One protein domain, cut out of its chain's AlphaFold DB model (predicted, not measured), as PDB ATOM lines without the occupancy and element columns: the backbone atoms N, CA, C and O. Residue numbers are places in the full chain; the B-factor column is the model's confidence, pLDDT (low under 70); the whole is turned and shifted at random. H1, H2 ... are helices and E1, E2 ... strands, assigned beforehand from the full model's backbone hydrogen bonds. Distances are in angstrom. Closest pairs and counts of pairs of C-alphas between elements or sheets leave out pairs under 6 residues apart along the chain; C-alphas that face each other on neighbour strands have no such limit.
ATOM      1  N   ASN A  87     256.516 184.589 259.397       80.12
ATOM      2  CA  ASN A  87     256.818 185.600 258.379       80.12
ATOM      3  C   ASN A  87     257.868 186.607 258.867       80.12
ATOM      4  O   ASN A  87     258.734 187.034 258.105       80.12
ATOM      5  N   MET A  88     257.831 186.955 260.154       80.75
ATOM      6  CA  MET A  88     258.823 187.846 260.746       80.75
ATOM      7  C   MET A  88     260.205 187.187 260.852       80.75
ATOM      8  O   MET A  88     261.200 187.814 260.491       80.75
ATOM      9  N   ILE A  89     260.279 185.921 261.284       83.81
ATOM     10  CA  ILE A  89     261.552 185.186 261.352       83.81
ATOM     11  C   ILE A  89     262.154 185.018 259.957       83.81
ATOM     12  O   ILE A  89     263.352 185.233 259.793       83.81
ATOM     13  N   HIS A  90     261.334 184.698 258.952       86.56
ATOM     14  CA  HIS A  90     261.785 184.604 257.567       86.56
ATOM     15  C   HIS A  90     262.429 185.917 257.106       86.56
ATOM     16  O   HIS A  90     263.566 185.915 256.646       86.56
ATOM     17  N   ARG A  91     261.766 187.060 257.332       87.31
ATOM     18  CA  ARG A  91     262.317 188.381 256.982       87.31
ATOM     19  C   ARG A  91     263.627 188.697 257.712       87.31
ATOM     20  O   ARG A  91     264.528 189.273 257.106       87.31
ATOM     21  N   TRP A  92     263.756 188.311 258.983       88.62
ATOM     22  CA  TRP A  92     265.022 188.447 259.713       88.62
ATOM     23  C   TRP A  92     266.126 187.594 259.099       88.62
ATOM     24  O   TRP A  92     267.224 188.097 258.894       88.62
ATOM     25  N   VAL A  93     265.838 186.330 258.777       89.38
ATOM     26  CA  VAL A  93     266.794 185.429 258.118       89.38
ATOM     27  C   VAL A  93     267.226 185.997 256.770       89.38
ATOM     28  O   VAL A  93     268.419 186.021 256.494       89.38
ATOM     29  N   THR A  94     266.299 186.528 255.968       90.31
ATOM     30  CA  THR A  94     266.627 187.178 254.693       90.31
ATOM     31  C   THR A  94     267.575 188.363 254.887       90.31
ATOM     32  O   THR A  94     268.600 188.435 254.216       90.31
ATOM     33  N   ALA A  95     267.281 189.261 255.836       89.25
ATOM     34  CA  ALA A  95     268.138 190.414 256.125       89.25
ATOM     35  C   ALA A  95     269.528 189.995 256.636       89.25
ATOM     36  O   ALA A  95     270.538 190.589 256.262       89.25
ATOM     37  N   ILE A  96     269.588 188.948 257.464       89.62
ATOM     38  CA  ILE A  96     270.848 188.387 257.954       89.62
ATOM     39  C   ILE A  96     271.651 187.787 256.801       89.62
ATOM     40  O   ILE A  96     272.828 188.103 256.658       89.62
ATOM     41  N   ASN A  97     271.030 186.945 255.978       91.50
ATOM     42  CA  ASN A  97     271.706 186.285 254.868       91.50
ATOM     43  C   ASN A  97     272.243 187.293 253.852       91.50
ATOM     44  O   ASN A  97     273.356 187.101 253.376       91.50
ATOM     45  N   ALA A  98     271.516 188.382 253.581       89.94
ATOM     46  CA  ALA A  98     272.010 189.471 252.740       89.94
ATOM     47  C   ALA A  98     273.297 190.093 253.315       89.94
ATOM     48  O   ALA A  98     274.317 190.147 252.635       89.94
ATOM     49  N   ALA A  99     273.292 190.455 254.601       88.75
ATOM     50  CA  ALA A  99     274.468 191.035 255.253       88.75
ATOM     51  C   ALA A  99     275.652 190.054 255.356       88.75
ATOM     52  O   ALA A  99     276.814 190.455 255.291       88.75
ATOM     53  N   LEU A 100     275.375 188.757 255.523       87.88
ATOM     54  CA  LEU A 100     276.410 187.725 255.528       87.88
ATOM     55  C   LEU A 100     276.984 187.490 254.130       87.88
ATOM     56  O   LEU A 100     278.195 187.323 254.018       87.88
ATOM     57  N   ALA A 101     276.158 187.510 253.083       89.00
ATOM     58  CA  ALA A 101     276.596 187.337 251.700       89.00
ATOM     59  C   ALA A 101     277.612 188.410 251.283       89.00
ATOM     60  O   ALA A 101     278.615 188.075 250.664       89.00
ATOM     61  N   GLU A 102     277.414 189.662 251.702       86.06
ATOM     62  CA  GLU A 102     278.372 190.758 251.471       86.06
ATOM     63  C   GLU A 102     279.729 190.537 252.159       86.06
ATOM     64  O   GLU A 102     280.760 191.037 251.710       86.06
ATOM     65  N   CYS A 103     279.740 189.792 253.267       79.50
ATOM     66  CA  CYS A 103     280.954 189.493 254.027       79.50
ATOM     67  C   CYS A 103     281.665 188.224 253.544       79.50
ATOM     68  O   CYS A 103     282.830 188.004 253.890       79.50
ATOM     69  N   LEU A 104     280.963 187.362 252.807       80.81
ATOM     70  CA  LEU A 104     281.531 186.154 252.235       80.81
ATOM     71  C   LEU A 104     282.234 186.505 250.916       80.81
ATOM     72  O   LEU A 104     281.741 187.331 250.152       80.81
ATOM     73  N   PRO A 105     283.396 185.901 250.624       72.88
ATOM     74  CA  PRO A 105     284.067 186.126 249.353       72.88
ATOM     75  C   PRO A 105     283.145 185.706 248.200       72.88
ATOM     76  O   PRO A 105     282.676 184.567 248.155       72.88
ATOM     77  N   GLY A 130     273.843 158.015 256.352       30.25
ATOM     78  CA  GLY A 130     272.411 158.327 256.355       30.25
ATOM     79  C   GLY A 130     272.041 159.783 256.653       30.25
ATOM     80  O   GLY A 130     272.582 160.407 257.564       30.25
ATOM     81  N   GLY A 131     271.086 160.285 255.865       26.30
ATOM     82  CA  GLY A 131     270.612 161.664 255.892       26.30
ATOM     83  C   GLY A 131     270.206 162.143 257.286       26.30
ATOM     84  O   GLY A 131     269.531 161.444 258.041       26.30
ATOM     85  N   CYS A 132     270.611 163.369 257.618       29.94
ATOM     86  CA  CYS A 132     270.043 164.099 258.743       29.94
ATOM     87  C   CYS A 132     268.676 164.653 258.334       29.94
ATOM     88  O   CYS A 132     268.571 165.453 257.411       29.94
ATOM     89  N   GLU A 133     267.638 164.246 259.054       29.31
ATOM     90  CA  GLU A 133     266.285 164.777 258.918       29.31
ATOM     91  C   GLU A 133     266.256 166.221 259.458       29.31
ATOM     92  O   GLU A 133     266.396 166.458 260.662       29.31
ATOM     93  N   VAL A 134     266.134 167.208 258.566       36.97
ATOM     94  CA  VAL A 134     265.911 168.613 258.935       36.97
ATOM     95  C   VAL A 134     264.413 168.884 258.826       36.97
ATOM     96  O   VAL A 134     263.850 168.976 257.737       36.97
ATOM     97  N   ILE A 135     263.751 168.974 259.980       33.41
ATOM     98  CA  ILE A 135     262.309 169.221 260.065       33.41
ATOM     99  C   ILE A 135     262.062 170.728 259.997       33.41
ATOM    100  O   ILE A 135     262.363 171.456 260.947       33.41
ATOM    101  N   PHE A 136     261.459 171.186 258.904       35.28
ATOM    102  CA  PHE A 136     260.933 172.542 258.766       35.28
ATOM    103  C   PHE A 136     259.411 172.475 258.939       35.28
ATOM    104  O   PHE A 136     258.720 171.961 258.074       35.28
ATOM    105  N   ASN A 137     258.853 172.937 260.066       32.09
ATOM    106  CA  ASN A 137     257.392 172.945 260.306       32.09
ATOM    107  C   ASN A 137     256.662 171.597 260.063       32.09
ATOM    108  O   ASN A 137     255.520 171.586 259.617       32.09
ATOM    109  N   GLY A 138     257.296 170.452 260.338       32.28
ATOM    110  CA  GLY A 138     256.703 169.136 260.043       32.28
ATOM    111  C   GLY A 138     256.787 168.713 258.569       32.28
ATOM    112  O   GLY A 138     256.308 167.639 258.221       32.28
ATOM    113  N   VAL A 139     257.430 169.519 257.722       32.94
ATOM    114  CA  VAL A 139     257.858 169.159 256.370       32.94
ATOM    115  C   VAL A 139     259.305 168.677 256.451       32.94
ATOM    116  O   VAL A 139     260.206 169.406 256.874       32.94
ATOM    117  N   ASN A 140     259.518 167.418 256.080       38.00
ATOM    118  CA  ASN A 140     260.842 166.822 255.970       38.00
ATOM    119  C   ASN A 140     261.536 167.378 254.726       38.00
ATOM    120  O   ASN A 140     261.230 166.959 253.611       38.00
ATOM    121  N   VAL A 141     262.482 168.300 254.908       45.19
ATOM    122  CA  VAL A 141     263.401 168.673 253.828       45.19
ATOM    123  C   VAL A 141     264.574 167.703 253.903       45.19
ATOM    124  O   VAL A 141     265.532 167.907 254.646       45.19
ATOM    125  N   ILE A 142     264.459 166.590 253.178       40.41
ATOM    126  CA  ILE A 142     265.568 165.657 252.960       40.41
ATOM    127  C   ILE A 142     266.400 166.235 251.814       40.41
ATOM    128  O   ILE A 142     266.230 165.863 250.657       40.41
ATOM    129  N   GLY A 143     267.241 167.217 252.132       54.94
ATOM    130  CA  GLY A 143     268.294 167.680 251.233       54.94
ATOM    131  C   GLY A 143     269.578 166.919 251.528       54.94
ATOM    132  O   GLY A 143     269.908 166.697 252.696       54.94
ATOM    133  N   ASP A 144     270.304 166.516 250.486       65.69
ATOM    134  CA  ASP A 144     271.682 166.067 250.655       65.69
ATOM    135  C   ASP A 144     272.473 167.192 251.337       65.69
ATOM    136  O   ASP A 144     272.313 168.367 250.998       65.69
ATOM    137  N   ARG A 145     273.312 166.862 252.318       61.44
ATOM    138  CA  ARG A 145     274.102 167.867 253.041       61.44
ATOM    139  C   ARG A 145     274.988 168.663 252.081       61.44
ATOM    140  O   ARG A 145     275.222 169.845 252.325       61.44
ATOM    141  N   ASP A 146     275.414 168.026 250.996       75.00
ATOM    142  CA  ASP A 146     276.248 168.621 249.951       75.00
ATOM    143  C   ASP A 146     275.480 169.626 249.071       75.00
ATOM    144  O   ASP A 146     276.094 170.406 248.349       75.00
ATOM    145  N   SER A 147     274.145 169.667 249.170       82.50
ATOM    146  CA  SER A 147     273.294 170.621 248.444       82.50
ATOM    147  C   SER A 147     273.043 171.937 249.190       82.50
ATOM    148  O   SER A 147     272.504 172.871 248.600       82.50
ATOM    149  N   LEU A 148     273.431 172.036 250.470       82.88
ATOM    150  CA  LEU A 148     273.167 173.229 251.271       82.88
ATOM    151  C   LEU A 148     274.139 174.357 250.920       82.88
ATOM    152  O   LEU A 148     275.362 174.211 251.020       82.88
ATOM    153  N   SER A 149     273.591 175.521 250.587       88.19
ATOM    154  CA  SER A 149     274.372 176.735 250.398       88.19
ATOM    155  C   SER A 149     275.001 177.200 251.728       88.19
ATOM    156  O   SER A 149     274.492 176.903 252.817       88.19
ATOM    157  N   PRO A 150     276.096 177.986 251.699       85.88
ATOM    158  CA  PRO A 150     276.637 178.642 252.894       85.88
ATOM    159  C   PRO A 150     275.637 179.554 253.625       85.88
ATOM    160  O   PRO A 150     275.834 179.867 254.800       85.88
ATOM    161  N   LEU A 151     274.588 180.004 252.930       89.69
ATOM    162  CA  LEU A 151     273.551 180.891 253.457       89.69
ATOM    163  C   LEU A 151     272.314 180.125 253.942       89.69
ATOM    164  O   LEU A 151     271.451 180.713 254.600       89.69
ATOM    165  N   ASP A 152     272.235 178.821 253.679       91.00
ATOM    166  CA  ASP A 152     271.137 177.998 254.161       91.00
ATOM    167  C   ASP A 152     271.248 177.857 255.676       91.00
ATOM    168  O   ASP A 152     272.292 177.497 256.232       91.00
ATOM    169  N   CYS A 153     270.151 178.163 256.362       92.75
ATOM    170  CA  CYS A 153     270.102 178.135 257.811       92.75
ATOM    171  C   CYS A 153     268.948 177.274 258.319       92.75
ATOM    172  O   CYS A 153     267.877 177.177 257.724       92.75
ATOM    173  N   ILE A 154     269.179 176.662 259.471       91.12
ATOM    174  CA  ILE A 154     268.193 175.911 260.228       91.12
ATOM    175  C   ILE A 154     267.621 176.850 261.283       91.12
ATOM    176  O   ILE A 154     268.340 177.338 262.161       91.12
ATOM    177  N   VAL A 155     266.311 177.068 261.220       91.00
ATOM    178  CA  VAL A 155     265.569 177.847 262.210       91.00
ATOM    179  C   VAL A 155     264.901 176.884 263.186       91.00
ATOM    180  O   VAL A 155     263.921 176.221 262.861       91.00
ATOM    181  N   ALA A 156     265.411 176.822 264.413       88.88
ATOM    182  CA  ALA A 156     264.838 176.018 265.482       88.88
ATOM    183  C   ALA A 156     264.110 176.910 266.494       88.88
ATOM    184  O   ALA A 156     264.705 177.782 267.130       88.88
ATOM    185  N   THR A 157     262.815 176.673 266.683       86.38
ATOM    186  CA  THR A 157     262.004 177.380 267.679       86.38
ATOM    187  C   THR A 157     261.741 176.485 268.889       86.38
ATOM    188  O   THR A 157     261.630 175.264 268.784       86.38
ATOM    189  N   ALA A 158     261.680 177.083 270.077       79.94
ATOM    190  CA  ALA A 158     261.233 176.380 271.276       79.94
ATOM    191  C   ALA A 158     259.726 176.602 271.492       79.94
ATOM    192  O   ALA A 158     259.252 177.718 271.260       79.94
ATOM    193  N   PRO A 159     258.984 175.604 272.021       80.56
ATOM    194  CA  PRO A 159     257.598 175.800 272.427       80.56
ATOM    195  C   PRO A 159     257.476 177.003 273.361       80.56
ATOM    196  O   PRO A 159     258.284 177.160 274.286       80.56
ATOM    197  N   VAL A 160     256.466 177.839 273.124       85.19
ATOM    198  CA  VAL A 160     256.213 179.037 273.929       85.19
ATOM    199  C   VAL A 160     255.976 178.619 275.376       85.19
ATOM    200  O   VAL A 160     255.117 177.786 275.660       85.19
ATOM    201  N   ARG A 161     256.745 179.188 276.309       85.31
ATOM    202  CA  ARG A 161     256.559 178.944 277.747       85.31
ATOM    203  C   ARG A 161     256.079 180.209 278.428       85.31
ATOM    204  O   ARG A 161     256.736 181.243 278.329       85.31
ATOM    205  N   GLU A 162     254.976 180.122 279.157       91.56
ATOM    206  CA  GLU A 162     254.549 181.212 280.031       91.56
ATOM    207  C   GLU A 162     255.419 181.239 281.293       91.56
ATOM    208  O   GLU A 162     255.678 180.214 281.925       91.56
ATOM    209  N   VAL A 163     255.927 182.419 281.634       86.81
ATOM    210  CA  VAL A 163     256.777 182.659 282.798       86.81
ATOM    211  C   VAL A 163     256.209 183.851 283.546       86.81
ATOM    212  O   VAL A 163     256.075 184.932 282.982       86.81
ATOM    213  N   ILE A 164     255.902 183.674 284.828       91.44
ATOM    214  CA  ILE A 164     255.492 184.781 285.692       91.44
ATOM    215  C   ILE A 164     256.756 185.411 286.278       91.44
ATOM    216  O   ILE A 164     257.532 184.733 286.953       91.44
ATOM    217  N   LYS A 165     256.981 186.701 286.018       86.06
ATOM    218  CA  LYS A 165     258.093 187.474 286.587       86.06
ATOM    219  C   LYS A 165     257.535 188.775 287.156       86.06
ATOM    220  O   LYS A 165     256.875 189.520 286.446       86.06
ATOM    221  N   ASN A 166     257.785 189.044 288.437       91.38
ATOM    222  CA  ASN A 166     257.271 190.229 289.141       91.38
ATOM    223  C   ASN A 166     255.735 190.374 289.039       91.38
ATOM    224  O   ASN A 166     255.229 191.454 288.761       91.38
ATOM    225  N   GLY A 167     254.997 189.265 289.166       92.00
ATOM    226  CA  GLY A 167     253.530 189.243 289.043       92.00
ATOM    227  C   GLY A 167     252.988 189.376 287.614       92.00
ATOM    228  O   GLY A 167     251.810 189.125 287.387       92.00
ATOM    229  N   LEU A 168     253.836 189.692 286.632       90.69
ATOM    230  CA  LEU A 168     253.453 189.817 285.229       90.69
ATOM    231  C   LEU A 168     253.689 188.499 284.482       90.69
ATOM    232  O   LEU A 168     254.721 187.845 284.661       90.69
ATOM    233  N   LYS A 169     252.732 188.109 283.631       91.19
ATOM    234  CA  LYS A 169     252.844 186.942 282.745       91.19
ATOM    235  C   LYS A 169     253.614 187.328 281.481       91.19
ATOM    236  O   LYS A 169     253.160 188.159 280.706       91.19
ATOM    237  N   TYR A 170     254.754 186.688 281.260       86.50
ATOM    238  CA  TYR A 170     255.552 186.802 280.041       86.50
ATOM    239  C   TYR A 170     255.436 185.522 279.223       86.50
ATOM    240  O   TYR A 170     255.401 184.426 279.778       86.50
ATOM    241  N   ARG A 171     255.466 185.640 277.896       85.62
ATOM    242  CA  ARG A 171     255.659 184.500 276.995       85.62
ATOM    243  C   ARG A 171     257.113 184.460 276.572       85.62
ATOM    244  O   ARG A 171     257.582 185.323 275.839       85.62
ATOM    245  N   LYS A 172     257.845 183.466 277.068       81.25
ATOM    246  CA  LYS A 172     259.218 183.232 276.651       81.25
ATOM    247  C   LYS A 172     259.209 182.471 275.335       81.25
ATOM    248  O   LYS A 172     258.853 181.292 275.296       81.25
ATOM    249  N   THR A 173     259.654 183.153 274.295       82.06
ATOM    250  CA  THR A 173     260.003 182.577 273.002       82.06
ATOM    251  C   THR A 173     261.523 182.561 272.865       82.06
ATOM    252  O   THR A 173     262.236 183.341 273.501       82.06
ATOM    253  N   GLY A 174     262.039 181.599 272.111       85.88
ATOM    254  CA  GLY A 174     263.454 181.510 271.784       85.88
ATOM    255  C   GLY A 174     263.582 180.913 270.398       85.88
ATOM    256  O   GLY A 174     262.958 179.887 270.119       85.88
ATOM    257  N   VAL A 175     264.360 181.577 269.552       89.50
ATOM    258  CA  VAL A 175     264.677 181.127 268.200       89.50
ATOM    259  C   VAL A 175     266.181 180.926 268.144       89.50
ATOM    260  O   VAL A 175     266.946 181.783 268.582       89.50
ATOM    261  N   HIS A 176     266.598 179.763 267.672       90.00
ATOM    262  CA  HIS A 176     267.977 179.466 267.337       90.00
ATOM    263  C   HIS A 176     268.068 179.453 265.815       90.00
ATOM    264  O   HIS A 176     267.309 178.736 265.169       90.00
ATOM    265  N   ILE A 177     268.986 180.236 265.259       91.50
ATOM    266  CA  ILE A 177     269.287 180.230 263.828       91.50
ATOM    267  C   ILE A 177     270.690 179.646 263.685       91.50
ATOM    268  O   ILE A 177     271.616 180.101 264.362       91.50
ATOM    269  N   VAL A 178     270.826 178.586 262.894       91.25
ATOM    270  CA  VAL A 178     272.062 177.803 262.780       91.25
ATOM    271  C   VAL A 178     272.442 177.681 261.311       91.25
ATOM    272  O   VAL A 178     271.670 177.126 260.543       91.25
ATOM    273  N   TRP A 179     273.635 178.134 260.931       92.69
ATOM    274  CA  TRP A 179     274.206 177.925 259.594       92.69
ATOM    275  C   TRP A 179     275.160 176.721 259.640       92.69
ATOM    276  O   TRP A 179     276.302 176.871 260.078       92.69
ATOM    277  N   PRO A 180     274.716 175.502 259.275       90.38
ATOM    278  CA  PRO A 180     275.494 174.275 259.479       90.38
ATOM    279  C   PRO A 180     276.741 174.178 258.589       90.38
ATOM    280  O   PRO A 180     277.685 173.462 258.927       90.38
ATOM    281  N   THR A 181     276.743 174.881 257.459       91.56
ATOM    282  CA  THR A 181     277.823 174.919 256.463       91.56
ATOM    283  C   THR A 181     278.885 175.976 256.787       91.56
ATOM    284  O   THR A 181     279.974 175.963 256.217       91.56
ATOM    285  N   MET A 182     278.613 176.865 257.746       90.56
ATOM    286  CA  MET A 182     279.469 177.995 258.084       90.56
ATOM    287  C   MET A 182     280.352 177.682 259.299       90.56
ATOM    288  O   MET A 182     279.900 177.674 260.446       90.56
ATOM    289  N   ILE A 183     281.639 177.433 259.053       90.25
ATOM    290  CA  ILE A 183     282.629 177.138 260.099       90.25
ATOM    291  C   ILE A 183     283.495 178.376 260.326       90.25
ATOM    292  O   ILE A 183     284.281 178.760 259.464       90.25
ATOM    293  N   VAL A 184     283.374 178.991 261.502       89.25
ATOM    294  CA  VAL A 184     284.069 180.241 261.842       89.25
ATOM    295  C   VAL A 184     284.768 180.156 263.195       89.25
ATOM    296  O   VAL A 184     284.376 179.387 264.074       89.25
ATOM    297  N   THR A 185     285.825 180.951 263.378       90.56
ATOM    298  CA  THR A 185     286.475 181.098 264.689       90.56
ATOM    299  C   THR A 185     285.575 181.866 265.655       90.56
ATOM    300  O   THR A 185     284.623 182.536 265.256       90.56
ATOM    301  N   LYS A 186     285.890 181.808 266.952       89.62
ATOM    302  CA  LYS A 186     285.148 182.546 267.981       89.62
ATOM    303  C   LYS A 186     285.181 184.056 267.734       89.62
ATOM    304  O   LYS A 186     284.179 184.741 267.930       89.62
ATOM    305  N   GLU A 187     286.334 184.578 267.344       91.69
ATOM    306  CA  GLU A 187     286.545 185.995 267.061       91.69
ATOM    307  C   GLU A 187     285.692 186.410 265.862       91.69
ATOM    308  O   GLU A 187     284.918 187.359 265.968       91.69
ATOM    309  N   LEU A 188     285.744 185.629 264.777       91.94
ATOM    310  CA  LEU A 188     284.953 185.880 263.576       91.94
ATOM    311  C   LEU A 188     283.448 185.788 263.859       91.94
ATOM    312  O   LEU A 188     282.704 186.670 263.449       91.94
ATOM    313  N   ALA A 189     283.000 184.812 264.650       90.88
ATOM    314  CA  ALA A 189     281.595 184.692 265.043       90.88
ATOM    315  C   ALA A 189     281.077 185.926 265.807       90.88
ATOM    316  O   ALA A 189     279.948 186.362 265.593       90.88
ATOM    317  N   ASN A 190     281.896 186.529 266.678       91.00
ATOM    318  CA  ASN A 190     281.514 187.762 267.380       91.00
ATOM    319  C   ASN A 190     281.431 188.969 266.436       91.00
ATOM    320  O   ASN A 190     280.576 189.835 266.626       91.00
ATOM    321  N   ILE A 191     282.283 189.018 265.411       93.44
ATOM    322  CA  ILE A 191     282.219 190.054 264.377       93.44
ATOM    323  C   ILE A 191     280.960 189.876 263.522       93.44
ATOM    324  O   ILE A 191     280.207 190.828 263.327       93.44
ATOM    325  N   MET A 192     280.667 188.646 263.095       92.25
ATOM    326  CA  MET A 192     279.442 188.320 262.361       92.25
ATOM    327  C   MET A 192     278.193 188.639 263.177       92.25
ATOM    328  O   MET A 192     277.233 189.177 262.640       92.25
ATOM    329  N   ARG A 193     278.216 188.411 264.497       93.38
ATOM    330  CA  ARG A 193     277.146 188.867 265.393       93.38
ATOM    331  C   ARG A 193     276.940 190.382 265.311       93.38
ATOM    332  O   ARG A 193     275.794 190.821 265.299       93.38
ATOM    333  N   ALA A 194     278.009 191.179 265.293       93.31
ATOM    334  CA  ALA A 194     277.887 192.631 265.169       93.31
ATOM    335  C   ALA A 194     277.251 193.022 263.823       93.31
ATOM    336  O   ALA A 194     276.342 193.847 263.810       93.31
ATOM    337  N   ILE A 195     277.650 192.365 262.729       93.50
ATOM    338  CA  ILE A 195     277.054 192.547 261.394       93.50
ATOM    339  C   ILE A 195     275.561 192.194 261.406       93.50
ATOM    340  O   ILE A 195     274.736 192.999 260.981       93.50
ATOM    341  N   VAL A 196     275.197 191.042 261.977       92.62
ATOM    342  CA  VAL A 196     273.804 190.594 262.147       92.62
ATOM    343  C   VAL A 196     272.975 191.621 262.917       92.62
ATOM    344  O   VAL A 196     271.869 191.957 262.505       92.62
ATOM    345  N   ILE A 197     273.499 192.144 264.026       94.00
ATOM    346  CA  ILE A 197     272.810 193.162 264.831       94.00
ATOM    347  C   ILE A 197     272.583 194.438 264.018       94.00
ATOM    348  O   ILE A 197     271.482 194.988 264.063       94.00
ATOM    349  N   THR A 198     273.589 194.896 263.272       92.12
ATOM    350  CA  THR A 198     273.475 196.078 262.408       92.12
ATOM    351  C   THR A 198     272.434 195.863 261.311       92.12
ATOM    352  O   THR A 198     271.565 196.713 261.127       92.12
ATOM    353  N   ALA A 199     272.453 194.706 260.646       92.25
ATOM    354  CA  ALA A 199     271.482 194.353 259.612       92.25
ATOM    355  C   ALA A 199     270.046 194.329 260.156       92.25
ATOM    356  O   ALA A 199     269.135 194.890 259.550       92.25
ATOM    357  N   LEU A 200     269.842 193.749 261.343       91.38
ATOM    358  CA  LEU A 200     268.540 193.737 262.013       91.38
ATOM    359  C   LEU A 200     268.089 195.138 262.443       91.38
ATOM    360  O   LEU A 200     266.893 195.436 262.413       91.38
ATOM    361  N   PHE A 201     269.023 196.010 262.828       91.88
ATOM    362  CA  PHE A 201     268.716 197.394 263.174       91.88
ATOM    363  C   PHE A 201     268.288 198.214 261.951       91.88
ATOM    364  O   PHE A 201     267.276 198.914 262.019       91.88
ATOM    365  N   GLU A 202     269.010 198.109 260.832       89.12
ATOM    366  CA  GLU A 202     268.634 198.793 259.587       89.12
ATOM    367  C   GLU A 202     267.342 198.214 258.997       89.12
ATOM    368  O   GLU A 202     266.475 198.978 258.566       89.12
ATOM    369  N   PHE A 203     267.136 196.894 259.083       89.62
ATOM    370  CA  PHE A 203     265.862 196.265 258.735       89.62
ATOM    371  C   PHE A 203     264.705 196.844 259.563       89.62
ATOM    372  O   PHE A 203     263.702 197.283 258.998       89.62
ATOM    373  N   ASP A 204     264.843 196.908 260.893       87.31
ATOM    374  CA  ASP A 204     263.822 197.481 261.780       87.31
ATOM    375  C   ASP A 204     263.561 198.955 261.441       87.31
ATOM    376  O   ASP A 204     262.416 199.379 261.311       87.31
ATOM    377  N   LYS A 205     264.613 199.740 261.196       86.12
ATOM    378  CA  LYS A 205     264.510 201.151 260.798       86.12
ATOM    379  C   LYS A 205     263.793 201.346 259.458       86.12
ATOM    380  O   LYS A 205     263.028 202.304 259.330       86.12
ATOM    381  N   ALA A 206     263.988 200.451 258.490       84.88
ATOM    382  CA  ALA A 206     263.237 200.460 257.237       84.88
ATOM    383  C   ALA A 206     261.750 200.136 257.472       84.88
ATOM    384  O   ALA A 206     260.881 200.816 256.923       84.88
ATOM    385  N   GLN A 207     261.446 199.170 258.348       82.62
ATOM    386  CA  GLN A 207     260.065 198.837 258.724       82.62
ATOM    387  C   GLN A 207     259.384 199.951 259.535       82.62
ATOM    388  O   GLN A 207     258.192 200.186 259.349       82.62
ATOM    389  N   ARG A 208     260.123 200.714 260.356       77.56
ATOM    390  CA  ARG A 208     259.590 201.870 261.115       77.56
ATOM    391  C   ARG A 208     258.950 202.939 260.238       77.56
ATOM    392  O   ARG A 208     258.063 203.650 260.702       77.56
ATOM    393  N   ARG A 209     259.400 203.087 258.986       74.56
ATOM    394  CA  ARG A 209     258.760 204.015 258.036       74.56
ATOM    395  C   ARG A 209     257.328 203.586 257.697       74.56
ATOM    396  O   ARG A 209     256.545 204.429 257.279       74.56
ATOM    397  N   ARG A 210     256.994 202.308 257.901       74.12
ATOM    398  CA  ARG A 210     255.689 201.711 257.603       74.12
ATOM    399  C   ARG A 210     254.840 201.481 258.854       74.12
ATOM    400  O   ARG A 210     253.636 201.689 258.789       74.12
ATOM    401  N   ASP A 211     255.445 201.108 259.984       73.25
ATOM    402  CA  ASP A 211     254.718 200.796 261.221       73.25
ATOM    403  C   ASP A 211     255.405 201.398 262.463       73.25
ATOM    404  O   ASP A 211     256.549 201.079 262.789       73.25
ATOM    405  N   ARG A 212     254.702 202.292 263.172       73.88
ATOM    406  CA  ARG A 212     255.206 202.968 264.386       73.88
ATOM    407  C   ARG A 212     255.092 202.116 265.654       73.88
ATOM    408  O   ARG A 212     255.593 202.538 266.697       73.88
ATOM    409  N   THR A 213     254.406 200.975 265.606       70.25
ATOM    410  CA  THR A 213     254.048 200.206 266.812       70.25
ATOM    411  C   THR A 213     255.058 199.123 267.177       70.25
ATOM    412  O   THR A 213     255.158 198.753 268.349       70.25
ATOM    413  N   TYR A 214     255.846 198.646 266.211       61.66
ATOM    414  CA  TYR A 214     256.808 197.574 266.428       61.66
ATOM    415  C   TYR A 214     258.214 198.139 266.587       61.66
ATOM    416  O   TYR A 214     258.749 198.779 265.687       61.66
ATOM    417  N   TYR A 215     258.805 197.952 267.766       64.69
ATOM    418  CA  TYR A 215     260.092 198.562 268.058       64.69
ATOM    419  C   TYR A 215     260.924 197.708 269.010       64.69
ATOM    420  O   TYR A 215     260.653 197.626 270.213       64.69
ATOM    421  N   CYS A 216     261.991 197.113 268.475       70.81
ATOM    422  CA  CYS A 216     263.083 196.621 269.299       70.81
ATOM    423  C   CYS A 216     264.146 197.717 269.441       70.81
ATOM    424  O   CYS A 216     264.847 198.055 268.490       70.81
ATOM    425  N   ARG A 217     264.287 198.261 270.656       67.31
ATOM    426  CA  ARG A 217     265.269 199.312 270.971       67.31
ATOM    427  C   ARG A 217     266.711 198.811 270.891       67.31
ATOM    428  O   ARG A 217     267.612 199.614 270.689       67.31
ATOM    429  N   ASP A 218     266.918 197.512 271.101       86.06
ATOM    430  CA  ASP A 218     268.238 196.971 271.381       86.06
ATOM    431  C   ASP A 218     268.377 195.498 270.966       86.06
ATOM    432  O   ASP A 218     268.241 194.572 271.773       86.06
ATOM    433  N   TRP A 219     268.716 195.287 269.694       92.25
ATOM    434  CA  TRP A 219     269.072 193.971 269.163       92.25
ATOM    435  C   TRP A 219     270.291 193.350 269.855       92.25
ATOM    436  O   TRP A 219     270.415 192.122 269.864       92.25
ATOM    437  N   THR A 220     271.157 194.144 270.500       91.38
ATOM    438  CA  THR A 220     272.306 193.607 271.244       91.38
ATOM    439  C   THR A 220     271.866 192.801 272.465       91.38
ATOM    440  O   THR A 220     272.538 191.832 272.825       91.38
ATOM    441  N   SER A 221     270.713 193.147 273.050       87.75
ATOM    442  CA  SER A 221     270.096 192.410 274.157       87.75
ATOM    443  C   SER A 221     269.350 191.145 273.711       87.75
ATOM    444  O   SER A 221     269.190 190.217 274.507       87.75
ATOM    445  N   ILE A 222     268.909 191.090 272.446       89.56
ATOM    446  CA  ILE A 222     268.169 189.952 271.877       89.56
ATOM    447  C   ILE A 222     269.123 188.883 271.346       89.56
ATOM    448  O   ILE A 222     268.931 187.694 271.613       89.56
ATOM    449  N   VAL A 223     270.154 189.287 270.600       92.31
ATOM    450  CA  VAL A 223     271.137 188.361 270.032       92.31
ATOM    451  C   VAL A 223     272.164 188.012 271.108       92.31
ATOM    452  O   VAL A 223     273.131 188.745 271.333       92.31
ATOM    453  N   ASP A 224     271.940 186.884 271.782       90.12
ATOM    454  CA  ASP A 224     272.703 186.463 272.959       90.12
ATOM    455  C   ASP A 224     274.196 186.260 272.644       90.12
ATOM    456  O   ASP A 224     274.611 185.310 271.978       90.12
ATOM    457  N   GLU A 225     275.028 187.162 273.162       90.31
ATOM    458  CA  GLU A 225     276.480 187.100 273.010       90.31
ATOM    459  C   GLU A 225     277.098 185.890 273.727       90.31
ATOM    460  O   GLU A 225     278.173 185.409 273.351       90.31
ATOM    461  N   ALA A 226     276.426 185.360 274.757       86.31
ATOM    462  CA  ALA A 226     276.923 184.226 275.525       86.31
ATOM    463  C   ALA A 226     277.071 182.962 274.667       86.31
ATOM    464  O   ALA A 226     277.939 182.138 274.975       86.31
ATOM    465  N   VAL A 227     276.284 182.848 273.586       86.69
ATOM    466  CA  VAL A 227     276.371 181.755 272.605       86.69
ATOM    467  C   VAL A 227     277.785 181.662 272.030       86.69
ATOM    468  O   VAL A 227     278.369 180.580 271.977       86.69
ATOM    469  N   TYR A 228     278.377 182.811 271.702       85.50
ATOM    470  CA  TYR A 228     279.692 182.907 271.071       85.50
ATOM    471  C   TYR A 228     280.824 183.036 272.099       85.50
ATOM    472  O   TYR A 228     281.904 182.468 271.929       85.50
ATOM    473  N   ARG A 229     280.599 183.752 273.212       80.81
ATOM    474  CA  ARG A 229     281.637 183.970 274.238       80.81
ATOM    475  C   ARG A 229     282.015 182.703 274.991       80.81
ATOM    476  O   ARG A 229     283.204 182.474 275.220       80.81
ATOM    477  N   ASN A 230     281.031 181.909 275.394       78.19
ATOM    478  CA  ASN A 230     281.256 180.803 276.325       78.19
ATOM    479  C   ASN A 230     281.359 179.442 275.630       78.19
ATOM    480  O   ASN A 230     281.405 178.434 276.329       78.19
ATOM    481  N   MET A 231     281.377 179.413 274.285       67.44
ATOM    482  CA  MET A 231     281.231 178.191 273.480       67.44
ATOM    483  C   MET A 231     280.151 177.279 274.070       67.44
ATOM    484  O   MET A 231     280.357 176.081 274.273       67.44
ATOM    485  N   SER A 232     279.014 177.871 274.451       69.25
ATOM    486  CA  SER A 232     277.917 177.082 274.986       69.25
ATOM    487  C   SER A 232     277.522 176.081 273.913       69.25
ATOM    488  O   SER A 232     277.241 176.485 272.785       69.25
ATOM    489  N   SER A 233     277.547 174.793 274.246       72.12
ATOM    490  CA  SER A 233     277.216 173.756 273.279       72.12
ATOM    491  C   SER A 233     275.822 174.007 272.708       72.12
ATOM    492  O   SER A 233     274.890 174.376 273.438       72.12
ATOM    493  N   LEU A 234     275.679 173.821 271.393       75.31
ATOM    494  CA  LEU A 234     274.369 173.807 270.757       75.31
ATOM    495  C   LEU A 234     273.512 172.764 271.471       75.31
ATOM    496  O   LEU A 234     273.926 171.622 271.685       75.31
ATOM    497  N   ARG A 235     272.317 173.172 271.895       71.44
ATOM    498  CA  ARG A 235     271.393 172.232 272.516       71.44
ATOM    499  C   ARG A 235     270.791 171.355 271.421       71.44
ATOM    500  O   ARG A 235     270.183 171.887 270.501       71.44
ATOM    501  N   MET A 236     270.904 170.035 271.574       71.50
ATOM    502  CA  MET A 236     270.233 169.078 270.690       71.50
ATOM    503  C   MET A 236     268.722 169.336 270.671       71.50
ATOM    504  O   MET A 236     268.115 169.540 271.731       71.50
ATOM    505  N   ILE A 237     268.113 169.313 269.487       67.94
ATOM    506  CA  ILE A 237     266.658 169.427 269.332       67.94
ATOM    507  C   ILE A 237     265.986 168.295 270.129       67.94
ATOM    508  O   ILE A 237     266.502 167.184 270.204       67.94
ATOM    509  N   GLY A 238     264.892 168.604 270.831       68.38
ATOM    510  CA  GLY A 238     264.200 167.660 271.721       68.38
ATOM    511  C   GLY A 238     264.870 167.430 273.083       68.38
ATOM    512  O   GLY A 238     264.235 166.901 273.995       68.38
ATOM    513  N   SER A 239     266.116 167.874 273.289       68.00
ATOM    514  CA  SER A 239     266.764 167.704 274.592       68.00
ATOM    515  C   SER A 239     266.200 168.656 275.652       68.00
ATOM    516  O   SER A 239     265.921 169.840 275.428       68.00
ATOM    517  N   TYR A 240     266.044 168.131 276.864       64.75
ATOM    518  CA  TYR A 240     265.545 168.892 277.999       64.75
ATOM    519  C   TYR A 240     266.641 169.810 278.559       64.75
ATOM    520  O   TYR A 240     267.724 169.351 278.919       64.75
ATOM    521  N   LYS A 241     266.363 171.117 278.711       66.88
ATOM    522  CA  LYS A 241     267.210 171.979 279.554       66.88
ATOM    523  C   LYS A 241     266.990 171.553 281.002       66.88
ATOM    524  O   LYS A 241     265.880 171.796 281.486       66.88
ATOM    525  N   PRO A 242     267.990 171.003 281.716       58.84
ATOM    526  CA  PRO A 242     267.828 170.718 283.133       58.84
ATOM    527  C   PRO A 242     267.439 172.018 283.838       58.84
ATOM    528  O   PRO A 242     268.208 172.978 283.904       58.84
TER     529      PRO A 242
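What this domain is: This is residues 87 to 105 and 130 to 242 of the 675 residues of an uncharacterized protein of Tribonema minus (UniProt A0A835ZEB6). Two helices, H1 and the longer H2, cross near their middles on one side of a long, narrow two-stranded ribbon, which runs from its base, E3 beside E6, to a tip, E4 beside E5, far from the helices. Two very short helices, H3 and H4, pack on H2, and the small strand pair E1 and E2 lies near the base of the ribbon, while a long tail, residues 230 to 242, has no named element. The printed part has 132 residues, with four named helices and six named strands in the order H1 E1 E2 E3 E4 E5 E6 H2 H3 H4, and its class is mixed, helices and strands. There are three sheets of two antiparallel strands each, ordered E1 - E2, E3 - E6 and E4 - E5. The whole is only just compact, close to loose, with a radius of gyration of the C-alphas of 16.4 A and spans of 48 by 37 by 31 A.

How they stand to each other: H1, residues 87 to 103, touches H2, residues 186 to 208, at a steep tilt of 53 degrees, opposite ways; the closest C-alphas are those of Ile 96 and Val 196, 5.6 A apart. H2 is the hub, touching three other helices. E1, residues 134 to 136, and E2, residues 139 to 141, form an antiparallel hairpin, with N 139 and O 136 at 2.8 A. E3, residues 154 to 157, is the antiparallel neighbour of E6, residues 175 to 178, at 162 degrees, with N 154 and O 178 at 2.8 A and N 178 and O 154 at 2.9 A. E4, residues 161 to 165, and E5, residues 168 to 172, form an antiparallel hairpin at 145 degrees, with N 163 and O 170 at 2.8 A and N 170 and O 163 at 2.8 A. E5 runs on into E6 across a break of 2 residues, at 21 degrees. H1 and E6 are only just apart, their closest C-alphas 8.1 A from each other. H3, residues 219 to 222, touches H2 at residues 197 to 201 alone, the closest C-alphas being those of Ile 197 and Trp 219, 5.8 A apart. H4, residues 226 to 229, touches H2 at residues 186 to 190 alone, the closest C-alphas being those of Lys 186 and Tyr 228, 6.3 A apart. In H2 every O i to N i+4 pair is within hydrogen-bond range, in H1 12 of 13 are, and H3 and H4 are too short for such a pair.

Where its parts are: H1 begins at C-alpha 87, at (256.818, 185.600, 258.379), and is 24.8 A long. E1 and E2 have three residues each. E3 is 9.8 A long, E4 12.4 A, E5 12.3 A and E6 9.7 A. H2 runs 32.8 A, from C-alpha 186 at (285.148, 182.546, 267.981) to C-alpha 208 at (259.590, 201.870, 261.115). H3 and H4 have four residues each and are both 4.9 A long; H4 ends at C-alpha 229, at (281.637, 183.970, 274.238).

The domain as a whole: The two C-alphas farthest apart are those of Pro 105 and Gly 167, at 50.2 A. Residues 106 to 129 are not printed, and C-alphas 105 and 130 lie 30.9 A apart across the cut. The link from E2 to E3, 12 residues, is long. Residues 208 to 213, of which 208 belongs to H2, stand free. The mean pLDDT of the printed part is 79.1; it is under 70 at residues 130 to 145, 214 to 215, 217, 231 to 232 and 237 to 242.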